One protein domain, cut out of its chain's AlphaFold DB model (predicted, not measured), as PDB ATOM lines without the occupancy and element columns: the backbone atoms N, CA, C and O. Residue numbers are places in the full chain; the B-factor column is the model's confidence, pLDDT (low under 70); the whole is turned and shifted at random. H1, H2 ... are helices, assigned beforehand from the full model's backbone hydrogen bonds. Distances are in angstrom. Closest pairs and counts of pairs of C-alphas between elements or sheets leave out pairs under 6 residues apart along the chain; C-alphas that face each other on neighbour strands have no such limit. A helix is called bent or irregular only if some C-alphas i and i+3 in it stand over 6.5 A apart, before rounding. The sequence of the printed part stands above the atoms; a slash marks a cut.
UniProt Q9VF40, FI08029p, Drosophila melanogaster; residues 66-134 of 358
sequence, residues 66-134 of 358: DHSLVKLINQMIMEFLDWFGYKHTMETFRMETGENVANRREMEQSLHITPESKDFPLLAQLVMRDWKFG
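What this domain is: This is residues 66 to 134 of the 358 residues of the protein "FI08029p" of Drosophila melanogaster (UniProt Q9VF40). One long helix, H1, forms the core, and the three other helices are placed round it: H2 folds back beside it as the second half of a helical hairpin, the short helix H3 packs on H1 on the other side from H2, and H4 starts at the flank of H1 and runs away from it about at a right angle. H4 meets H1 with its first residues, 122 to 124, alone, and the rest of H4 points outward as an arm. The printed part has 69 residues with four named helices, in the order H1, H2, H3, H4, and no named strand; the class is all helix. The whole is compact, with a radius of gyration of the C-alphas of 12.2 A, and the C-alphas span 35 by 27 by 22 A.

Where its parts are: The printed part begins with H1, residues 66 to 83, which is the longest helix by residues; its C-alpha 66 is at (373.912, 323.388, 205.395) and its C-alpha 83 at (350.072, 330.410, 199.958), 25.4 A apart. Residues 84 to 86 make a tight link to H2, residues 87 to 97, which is 15.2 A from first to last C-alpha. C-alpha 87 is at (353.466, 338.292, 195.950). Residues 98 to 103 make a short link to H3, residues 104 to 111, with 10.7 A between its first and last C-alphas. Residues 112 to 121 make another short link, of 10 residues, to H4, residues 122 to 134. H4 is 18.7 A from first to last C-alpha and ends at C-alpha 134 at (355.399, 319.152, 222.964). No helix is bent or irregular.

How they stand to each other: H1 is the hub and touches H2, H3 and H4. H1 and H2 form a helical hairpin: they touch and run opposite ways at a shallow tilt of 12 degrees. Their closest C-alphas are those of Leu 81 and Met 90, 5.7 A apart, and H1 touches H2 with residues 74 to 82 alone. H1 touches H3 with residues 72 to 79 alone, and the closest C-alphas of the two are those of Leu 72 and Met 107, 6.9 A apart. H1 and H3 run opposite ways at a steep tilt of 36 degrees, only just steep. H1 and H4 touch and stand about perpendicular, at 75 degrees. Their closest C-alphas are those of Met 76 and Leu 123, 5.7 A apart; H1 touches H4 with residues 76 to 80 alone, and H4 touches H1 with residues 122 to 124 alone. The packing of the helices is mostly crossed, but only just: 1 of the 3 pairs that touch is at a shallow tilt. H3 and H4 are close but not clearly touching, with the closest C-alphas, those of Glu 108 and Leu 122, 7.8 A apart; they run the same way at a steep tilt of 39 degrees. H2 is apart from both H3 and H4. In H1, H2, H3 and H4, every pair of backbone O i and N i+4 is within hydrogen-bond range.

The domain as a whole: The two C-alphas farthest apart are those of Met 95, in H2, and Gly 134, at the end of H4, at 35.8 A. The first and last printed C-alphas, those of Asp 66 and Gly 134, are 25.9 A apart. The printed part has no cut, and no link in it is long. The mean pLDDT of the printed part is 85.3. Three printed residues are under 70, namely residue 66 and residues 133 to 134, and H4 has a mean of 81 in this predicted model.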
ATOM      1  N   ASP A  66     374.742 322.231 205.058       67.93
ATOM      2  CA  ASP A  66     373.912 323.388 205.395       67.93
ATOM      3  C   ASP A  66     373.261 324.050 204.175       67.93
ATOM      4  O   ASP A  66     372.136 324.533 204.276       67.93
ATOM      5  N   HIS A  67     373.893 324.025 202.993       74.53
ATOM      6  CA  HIS A  67     373.275 324.600 201.793       74.53
ATOM      7  C   HIS A  67     371.986 323.866 201.396       74.53
ATOM      8  O   HIS A  67     371.047 324.498 200.912       74.53
ATOM      9  N   SER A  68     371.910 322.544 201.583       82.96
ATOM     10  CA  SER A  68     370.686 321.794 201.264       82.96
ATOM     11  C   SER A  68     369.547 322.151 202.219       82.96
ATOM     12  O   SER A  68     368.424 322.372 201.771       82.96
ATOM     13  N   LEU A  69     369.857 322.303 203.511       86.28
ATOM     14  CA  LEU A  69     368.891 322.697 204.529       86.28
ATOM     15  C   LEU A  69     368.437 324.147 204.344       86.28
ATOM     16  O   LEU A  69     367.241 324.410 204.345       86.28
ATOM     17  N   VAL A  70     369.365 325.082 204.130       86.90
ATOM     18  CA  VAL A  70     369.045 326.495 203.865       86.90
ATOM     19  C   VAL A  70     368.192 326.621 202.606       86.90
ATOM     20  O   VAL A  70     367.201 327.348 202.610       86.90
ATOM     21  N   LYS A  71     368.521 325.870 201.551       89.03
ATOM     22  CA  LYS A  71     367.710 325.817 200.334       89.03
ATOM     23  C   LYS A  71     366.299 325.306 200.621       89.03
ATOM     24  O   LYS A  71     365.339 325.938 200.190       89.03
ATOM     25  N   LEU A  72     366.166 324.219 201.378       90.19
ATOM     26  CA  LEU A  72     364.867 323.666 201.763       90.19
ATOM     27  C   LEU A  72     364.052 324.662 202.603       90.19
ATOM     28  O   LEU A  72     362.880 324.884 202.318       90.19
ATOM     29  N   ILE A  73     364.680 325.325 203.578       91.10
ATOM     30  CA  ILE A  73     364.047 326.373 204.391       91.10
ATOM     31  C   ILE A  73     363.571 327.527 203.501       91.10
ATOM     32  O   ILE A  73     362.420 327.943 203.611       91.10
ATOM     33  N   ASN A  74     364.410 328.014 202.583       92.58
ATOM     34  CA  ASN A  74     364.035 329.083 201.655       92.58
ATOM     35  C   ASN A  74     362.852 328.672 200.769       92.58
ATOM     36  O   ASN A  74     361.943 329.469 200.550       92.58
ATOM     37  N   GLN A  75     362.827 327.426 200.292       92.46
ATOM     38  CA  GLN A  75     361.717 326.892 199.499       92.46
ATOM     39  C   GLN A  75     360.416 326.806 200.306       92.46
ATOM     40  O   GLN A  75     359.365 327.203 199.807       92.46
ATOM     41  N   MET A  76     360.490 326.377 201.568       92.21
ATOM     42  CA  MET A  76     359.344 326.351 202.479       92.21
ATOM     43  C   MET A  76     358.815 327.753 202.807       92.21
ATOM     44  O   MET A  76     357.603 327.951 202.890       92.21
ATOM     45  N   ILE A  77     359.707 328.735 202.973       93.86
ATOM     46  CA  ILE A  77     359.326 330.143 203.153       93.86
ATOM     47  C   ILE A  77     358.641 330.664 201.885       93.86
ATOM     48  O   ILE A  77     357.591 331.291 201.987       93.86
ATOM     49  N   MET A  78     359.181 330.378 200.696       93.10
ATOM     50  CA  MET A  78     358.549 330.782 199.434       93.10
ATOM     51  C   MET A  78     357.156 330.170 199.262       93.10
ATOM     52  O   MET A  78     356.240 330.887 198.875       93.10
ATOM     53  N   GLU A  79     356.969 328.890 199.595       92.63
ATOM     54  CA  GLU A  79     355.648 328.246 199.577       92.63
ATOM     55  C   GLU A  79     354.675 328.923 200.546       92.63
ATOM     56  O   GLU A  79     353.530 329.185 200.189       92.63
ATOM     57  N   PHE A  80     355.128 329.246 201.761       94.07
ATOM     58  CA  PHE A  80     354.320 329.970 202.736       94.07
ATOM     59  C   PHE A  80     353.900 331.350 202.205       94.07
ATOM     60  O   PHE A  80     352.731 331.714 202.296       94.07
ATOM     61  N   LEU A  81     354.832 332.108 201.619       93.95
ATOM     62  CA  LEU A  81     354.543 333.432 201.066       93.95
ATOM     63  C   LEU A  81     353.563 333.367 199.887       93.95
ATOM     64  O   LEU A  81     352.655 334.196 199.812       93.95
ATOM     65  N   ASP A  82     353.725 332.383 199.001       91.53
ATOM     66  CA  ASP A  82     352.817 332.145 197.874       91.53
ATOM     67  C   ASP A  82     351.412 331.762 198.365       91.53
ATOM     68  O   ASP A  82     350.418 332.333 197.915       91.53
ATOM     69  N   TRP A  83     351.330 330.880 199.370       92.36
ATOM     70  CA  TRP A  83     350.072 330.410 199.958       92.36
ATOM     71  C   TRP A  83     349.200 331.547 200.506       92.36
ATOM     72  O   TRP A  83     347.990 331.563 200.289       92.36
ATOM     73  N   PHE A  84     349.809 332.510 201.203       91.93
ATOM     74  CA  PHE A  84     349.111 333.673 201.764       91.93
ATOM     75  C   PHE A  84     348.987 334.852 200.783       91.93
ATOM     76  O   PHE A  84     348.438 335.894 201.135       91.93
ATOM     77  N   GLY A  85     349.467 334.706 199.544       89.40
ATOM     78  CA  GLY A  85     349.343 335.733 198.511       89.40
ATOM     79  C   GLY A  85     350.294 336.922 198.673       89.40
ATOM     80  O   GLY A  85     350.068 337.965 198.055       89.40
ATOM     81  N   TYR A  86     351.385 336.784 199.436       90.62
ATOM     82  CA  TYR A  86     352.399 337.828 199.632       90.62
ATOM     83  C   TYR A  86     353.332 337.961 198.416       90.62
ATOM     84  O   TYR A  86     354.549 337.788 198.513       90.62
ATOM     85  N   LYS A  87     352.767 338.289 197.248       87.05
ATOM     86  CA  LYS A  87     353.466 338.292 195.950       87.05
ATOM     87  C   LYS A  87     354.715 339.172 195.934       87.05
ATOM     88  O   LYS A  87     355.756 338.741 195.451       87.05
ATOM     89  N   HIS A  88     354.623 340.391 196.468       84.99
ATOM     90  CA  HIS A  88     355.754 341.321 196.494       84.99
ATOM     91  C   HIS A  88     356.872 340.836 197.428       84.99
ATOM     92  O   HIS A  88     358.037 340.820 197.039       84.99
ATOM     93  N   THR A  89     356.518 340.369 198.629       88.96
ATOM     94  CA  THR A  89     357.476 339.798 199.585       88.96
ATOM     95  C   THR A  89     358.152 338.557 199.017       88.96
ATOM     96  O   THR A  89     359.366 338.421 199.133       88.96
ATOM     97  N   MET A  90     357.390 337.678 198.361       89.89
ATOM     98  CA  MET A  90     357.918 336.493 197.689       89.89
ATOM     99  C   MET A  90     358.912 336.873 196.590       89.89
ATOM    100  O   MET A  90     359.991 336.293 196.526       89.89
ATOM    101  N   GLU A  91     358.581 337.854 195.749       85.92
ATOM    102  CA  GLU A  91     359.462 338.312 194.674       85.92
ATOM    103  C   GLU A  91     360.759 338.918 195.223       85.92
ATOM    104  O   GLU A  91     361.852 338.570 194.773       85.92
ATOM    105  N   THR A  92     360.663 339.760 196.253       87.61
ATOM    106  CA  THR A  92     361.834 340.315 196.940       87.61
ATOM    107  C   THR A  92     362.684 339.201 197.551       87.61
ATOM    108  O   THR A  92     363.883 339.129 197.291       87.61
ATOM    109  N   PHE A  93     362.066 338.261 198.271       89.70
ATOM    110  CA  PHE A  93     362.754 337.120 198.875       89.70
ATOM    111  C   PHE A  93     363.447 336.237 197.826       89.70
ATOM    112  O   PHE A  93     364.592 335.820 198.016       89.70
ATOM    113  N   ARG A  94     362.794 336.000 196.683       87.75
ATOM    114  CA  ARG A  94     363.351 335.269 195.538       87.75
ATOM    115  C   ARG A  94     364.602 335.953 194.994       87.75
ATOM    116  O   ARG A  94     365.615 335.299 194.761       87.75
ATOM    117  N   MET A  95     364.553 337.269 194.824       81.66
ATOM    118  CA  MET A  95     365.679 338.050 194.309       81.66
ATOM    119  C   MET A  95     366.838 338.143 195.314       81.66
ATOM    120  O   MET A  95     368.003 338.158 194.913       81.66
ATOM    121  N   GLU A  96     366.544 338.170 196.615       84.05
ATOM    122  CA  GLU A  96     367.558 338.181 197.673       84.05
ATOM    123  C   GLU A  96     368.241 336.826 197.870       84.05
ATOM    124  O   GLU A  96     369.453 336.776 198.092       84.05
ATOM    125  N   THR A  97     367.483 335.730 197.798       84.90
ATOM    126  CA  THR A  97     367.996 334.368 198.021       84.90
ATOM    127  C   THR A  97     368.520 333.710 196.750       84.90
ATOM    128  O   THR A  97     369.360 332.818 196.834       84.90
ATOM    129  N   GLY A  98     368.058 334.143 195.573       82.44
ATOM    130  CA  GLY A  98     368.376 333.522 194.286       82.44
ATOM    131  C   GLY A  98     367.782 332.120 194.103       82.44
ATOM    132  O   GLY A  98     368.160 331.425 193.159       82.44
ATOM    133  N   GLU A  99     366.890 331.689 194.995       82.66
ATOM    134  CA  GLU A  99     366.242 330.381 194.929       82.66
ATOM    135  C   GLU A  99     364.975 330.436 194.068       82.66
ATOM    136  O   GLU A  99     364.342 331.477 193.929       82.66
ATOM    137  N   ASN A 100     364.592 329.302 193.481       80.99
ATOM    138  CA  ASN A 100     363.352 329.181 192.710       80.99
ATOM    139  C   ASN A 100     362.275 328.462 193.528       80.99
ATOM    140  O   ASN A 100     362.589 327.596 194.348       80.99
ATOM    141  N   VAL A 101     361.005 328.781 193.253       76.25
ATOM    142  CA  VAL A 101     359.851 328.099 193.854       76.25
ATOM    143  C   VAL A 101     359.929 326.609 193.518       76.25
ATOM    144  O   VAL A 101     359.884 326.225 192.348       76.25
ATOM    145  N   ALA A 102     360.097 325.774 194.542       74.71
ATOM    146  CA  ALA A 102     360.145 324.328 194.385       74.71
ATOM    147  C   ALA A 102     358.746 323.735 194.309       74.71
ATOM    148  O   ALA A 102     357.783 324.276 194.856       74.71
ATOM    149  N   ASN A 103     358.639 322.576 193.665       83.90
ATOM    150  CA  ASN A 103     357.393 321.834 193.681       83.90
ATOM    151  C   ASN A 103     357.153 321.300 195.099       83.90
ATOM    152  O   ASN A 103     358.038 320.685 195.693       83.90
ATOM    153  N   ARG A 104     355.940 321.481 195.630       87.21
ATOM    154  CA  ARG A 104     355.558 321.004 196.967       87.21
ATOM    155  C   ARG A 104     355.929 319.535 197.205       87.21
ATOM    156  O   ARG A 104     356.436 319.196 198.269       87.21
ATOM    157  N   ARG A 105     355.786 318.685 196.180       86.44
ATOM    158  CA  ARG A 105     356.155 317.258 196.254       86.44
ATOM    159  C   ARG A 105     357.651 317.023 196.481       86.44
ATOM    160  O   ARG A 105     358.014 316.072 197.161       86.44
ATOM    161  N   GLU A 106     358.517 317.863 195.916       88.08
ATOM    162  CA  GLU A 106     359.976 317.753 196.093       88.08
ATOM    163  C   GLU A 106     360.377 318.107 197.532       88.08
ATOM    164  O   GLU A 106     361.236 317.449 198.125       88.08
ATOM    165  N   MET A 107     359.712 319.104 198.123       88.64
ATOM    166  CA  MET A 107     359.907 319.471 199.529       88.64
ATOM    167  C   MET A 107     359.392 318.383 200.479       88.64
ATOM    168  O   MET A 107     360.092 318.026 201.424       88.64
ATOM    169  N   GLU A 108     358.216 317.806 200.207       89.50
ATOM    170  CA  GLU A 108     357.652 316.688 200.985       89.50
ATOM    171  C   GLU A 108     358.603 315.480 201.018       89.50
ATOM    172  O   GLU A 108     358.852 314.907 202.083       89.50
ATOM    173  N   GLN A 109     359.198 315.143 199.868       87.64
ATOM    174  CA  GLN A 109     360.208 314.087 199.760       87.64
ATOM    175  C   GLN A 109     361.479 314.424 200.544       87.64
ATOM    176  O   GLN A 109     361.979 313.575 201.277       87.64
ATOM    177  N   SER A 110     361.971 315.661 200.436       86.68
ATOM    178  CA  SER A 110     363.189 316.104 201.131       86.68
ATOM    179  C   SER A 110     363.027 316.098 202.656       86.68
ATOM    180  O   SER A 110     363.965 315.775 203.385       86.68
ATOM    181  N   LEU A 111     361.828 316.421 203.147       84.89
ATOM    182  CA  LEU A 111     361.504 316.435 204.573       84.89
ATOM    183  C   LEU A 111     361.158 315.050 205.138       84.89
ATOM    184  O   LEU A 111     361.111 314.895 206.356       84.89
ATOM    185  N   HIS A 112     360.911 314.051 204.283       83.79
ATOM    186  CA  HIS A 112     360.351 312.750 204.670       83.79
ATOM    187  C   HIS A 112     359.041 312.889 205.470       83.79
ATOM    188  O   HIS A 112     358.804 312.170 206.446       83.79
ATOM    189  N   ILE A 113     358.184 313.837 205.073       80.95
ATOM    190  CA  ILE A 113     356.903 314.109 205.737       80.95
ATOM    191  C   ILE A 113     355.764 313.719 204.811       80.95
ATOM    192  O   ILE A 113     355.744 314.072 203.636       80.95
ATOM    193  N   THR A 114     354.779 313.020 205.370       80.47
ATOM    194  CA  THR A 114     353.466 312.884 204.740       80.47
ATOM    195  C   THR A 114     352.586 314.019 205.267       80.47
ATOM    196  O   THR A 114     352.358 314.059 206.478       80.47
ATOM    197  N   PRO A 115     352.144 314.969 204.424       76.43
ATOM    198  CA  PRO A 115     351.349 316.103 204.884       76.43
ATOM    199  C   PRO A 115     350.024 315.614 205.483       76.43
ATOM    200  O   PRO A 115     349.322 314.812 204.867       76.43
ATOM    201  N   GLU A 116     349.673 316.101 206.680       75.86
ATOM    202  CA  GLU A 116     348.408 315.739 207.350       75.86
ATOM    203  C   GLU A 116     347.196 316.268 206.567       75.86
ATOM    204  O   GLU A 116     346.123 315.670 206.577       75.86
ATOM    205  N   SER A 117     347.365 317.397 205.878       78.96
ATOM    206  CA  SER A 117     346.331 318.052 205.077       78.96
ATOM    207  C   SER A 117     346.971 318.825 203.927       78.96
ATOM    208  O   SER A 117     348.138 319.209 203.986       78.96
ATOM    209  N   LYS A 118     346.218 319.064 202.853       83.98
ATOM    210  CA  LYS A 118     346.672 319.936 201.760       83.98
ATOM    211  C   LYS A 118     346.338 321.402 202.011       83.98
ATOM    212  O   LYS A 118     346.734 322.225 201.208       83.98
ATOM    213  N   ASP A 119     345.666 321.715 203.115       86.66
ATOM    214  CA  ASP A 119     345.035 323.020 203.347       86.66
ATOM    215  C   ASP A 119     345.969 324.051 203.993       86.66
ATOM    216  O   ASP A 119     345.625 325.224 204.111       86.66
ATOM    217  N   PHE A 120     347.165 323.623 204.397       88.84
ATOM    218  CA  PHE A 120     348.169 324.478 205.024       88.84
ATOM    219  C   PHE A 120     349.506 324.384 204.280       88.84
ATOM    220  O   PHE A 120     349.828 323.306 203.757       88.84
ATOM    221  N   PRO A 121     350.320 325.454 204.267       92.05
ATOM    222  CA  PRO A 121     351.685 325.390 203.755       92.05
ATOM    223  C   PRO A 121     352.531 324.434 204.607       92.05
ATOM    224  O   PRO A 121     352.291 324.288 205.813       92.05
ATOM    225  N   LEU A 122     353.531 323.783 204.007       91.04
ATOM    226  CA  LEU A 122     354.371 322.784 204.681       91.04
ATOM    227  C   LEU A 122     355.054 323.358 205.924       91.04
ATOM    228  O   LEU A 122     355.171 322.669 206.937       91.04
ATOM    229  N   LEU A 123     355.451 324.634 205.868       91.64
ATOM    230  CA  LEU A 123     356.049 325.328 207.007       91.64
ATOM    231  C   LEU A 123     355.096 325.398 208.204       91.64
ATOM    232  O   LEU A 123     355.499 325.086 209.323       91.64
ATOM    233  N   ALA A 124     353.824 325.730 207.973       89.42
ATOM    234  CA  ALA A 124     352.823 325.754 209.036       89.42
ATOM    235  C   ALA A 124     352.564 324.345 209.586       89.42
ATOM    236  O   ALA A 124     352.504 324.166 210.801       89.42
ATOM    237  N   GLN A 125     352.490 323.331 208.717       89.30
ATOM    238  CA  GLN A 125     352.302 321.942 209.149       89.30
ATOM    239  C   GLN A 125     353.438 321.459 210.046       89.30
ATOM    240  O   GLN A 125     353.176 320.815 211.059       89.30
ATOM    241  N   LEU A 126     354.684 321.800 209.709       88.96
ATOM    242  CA  LEU A 126     355.847 321.460 210.521       88.96
ATOM    243  C   LEU A 126     355.779 322.083 211.916       88.96
ATOM    244  O   LEU A 126     355.886 321.367 212.913       88.96
ATOM    245  N   VAL A 127     355.519 323.391 211.987       88.11
ATOM    246  CA  VAL A 127     355.403 324.115 213.263       88.11
ATOM    247  C   VAL A 127     354.251 323.557 214.106       88.11
ATOM    248  O   VAL A 127     354.410 323.319 215.305       88.11
ATOM    249  N   MET A 128     353.099 323.283 213.485       86.13
ATOM    250  CA  MET A 128     351.937 322.705 214.169       86.13
ATOM    251  C   MET A 128     352.198 321.279 214.659       86.13
ATOM    252  O   MET A 128     351.735 320.905 215.739       86.13
ATOM    253  N   ARG A 129     352.933 320.473 213.889       82.59
ATOM    254  CA  ARG A 129     353.284 319.102 214.261       82.59
ATOM    255  C   ARG A 129     354.163 319.086 215.509       82.59
ATOM    256  O   ARG A 129     353.856 318.369 216.462       82.59
ATOM    257  N   ASP A 130     355.206 319.911 215.538       78.90
ATOM    258  CA  ASP A 130     356.128 319.983 216.675       78.90
ATOM    259  C   ASP A 130     355.431 320.531 217.932       78.90
ATOM    260  O   ASP A 130     355.667 320.043 219.042       78.90
ATOM    261  N   TRP A 131     354.476 321.452 217.756       76.16
ATOM    262  CA  TRP A 131     353.624 321.935 218.844       76.16
ATOM    263  C   TRP A 131     352.775 320.817 219.469       76.16
ATOM    264  O   TRP A 131     352.725 320.682 220.694       76.16
ATOM    265  N   LYS A 132     352.149 319.959 218.649       70.99
ATOM    266  CA  LYS A 132     351.360 318.810 219.138       70.99
ATOM    267  C   LYS A 132     352.227 317.806 219.911       70.99
ATOM    268  O   LYS A 132     351.773 317.253 220.916       70.99
ATOM    269  N   PHE A 133     353.476 317.592 219.488       62.44
ATOM    270  CA  PHE A 133     354.402 316.680 220.171       62.44
ATOM    271  C   PHE A 133     354.898 317.209 221.525       62.44
ATOM    272  O   PHE A 133     355.143 316.404 222.428       62.44
ATOM    273  N   GLY A 134     354.994 318.531 221.699       59.18
ATOM    274  CA  GLY A 134     355.399 319.152 222.964       59.18
ATOM    275  C   GLY A 134     354.380 318.999 224.100       59.18
ATOM    276  O   GLY A 134     354.764 318.980 225.267       59.18
TER     277      GLY A 134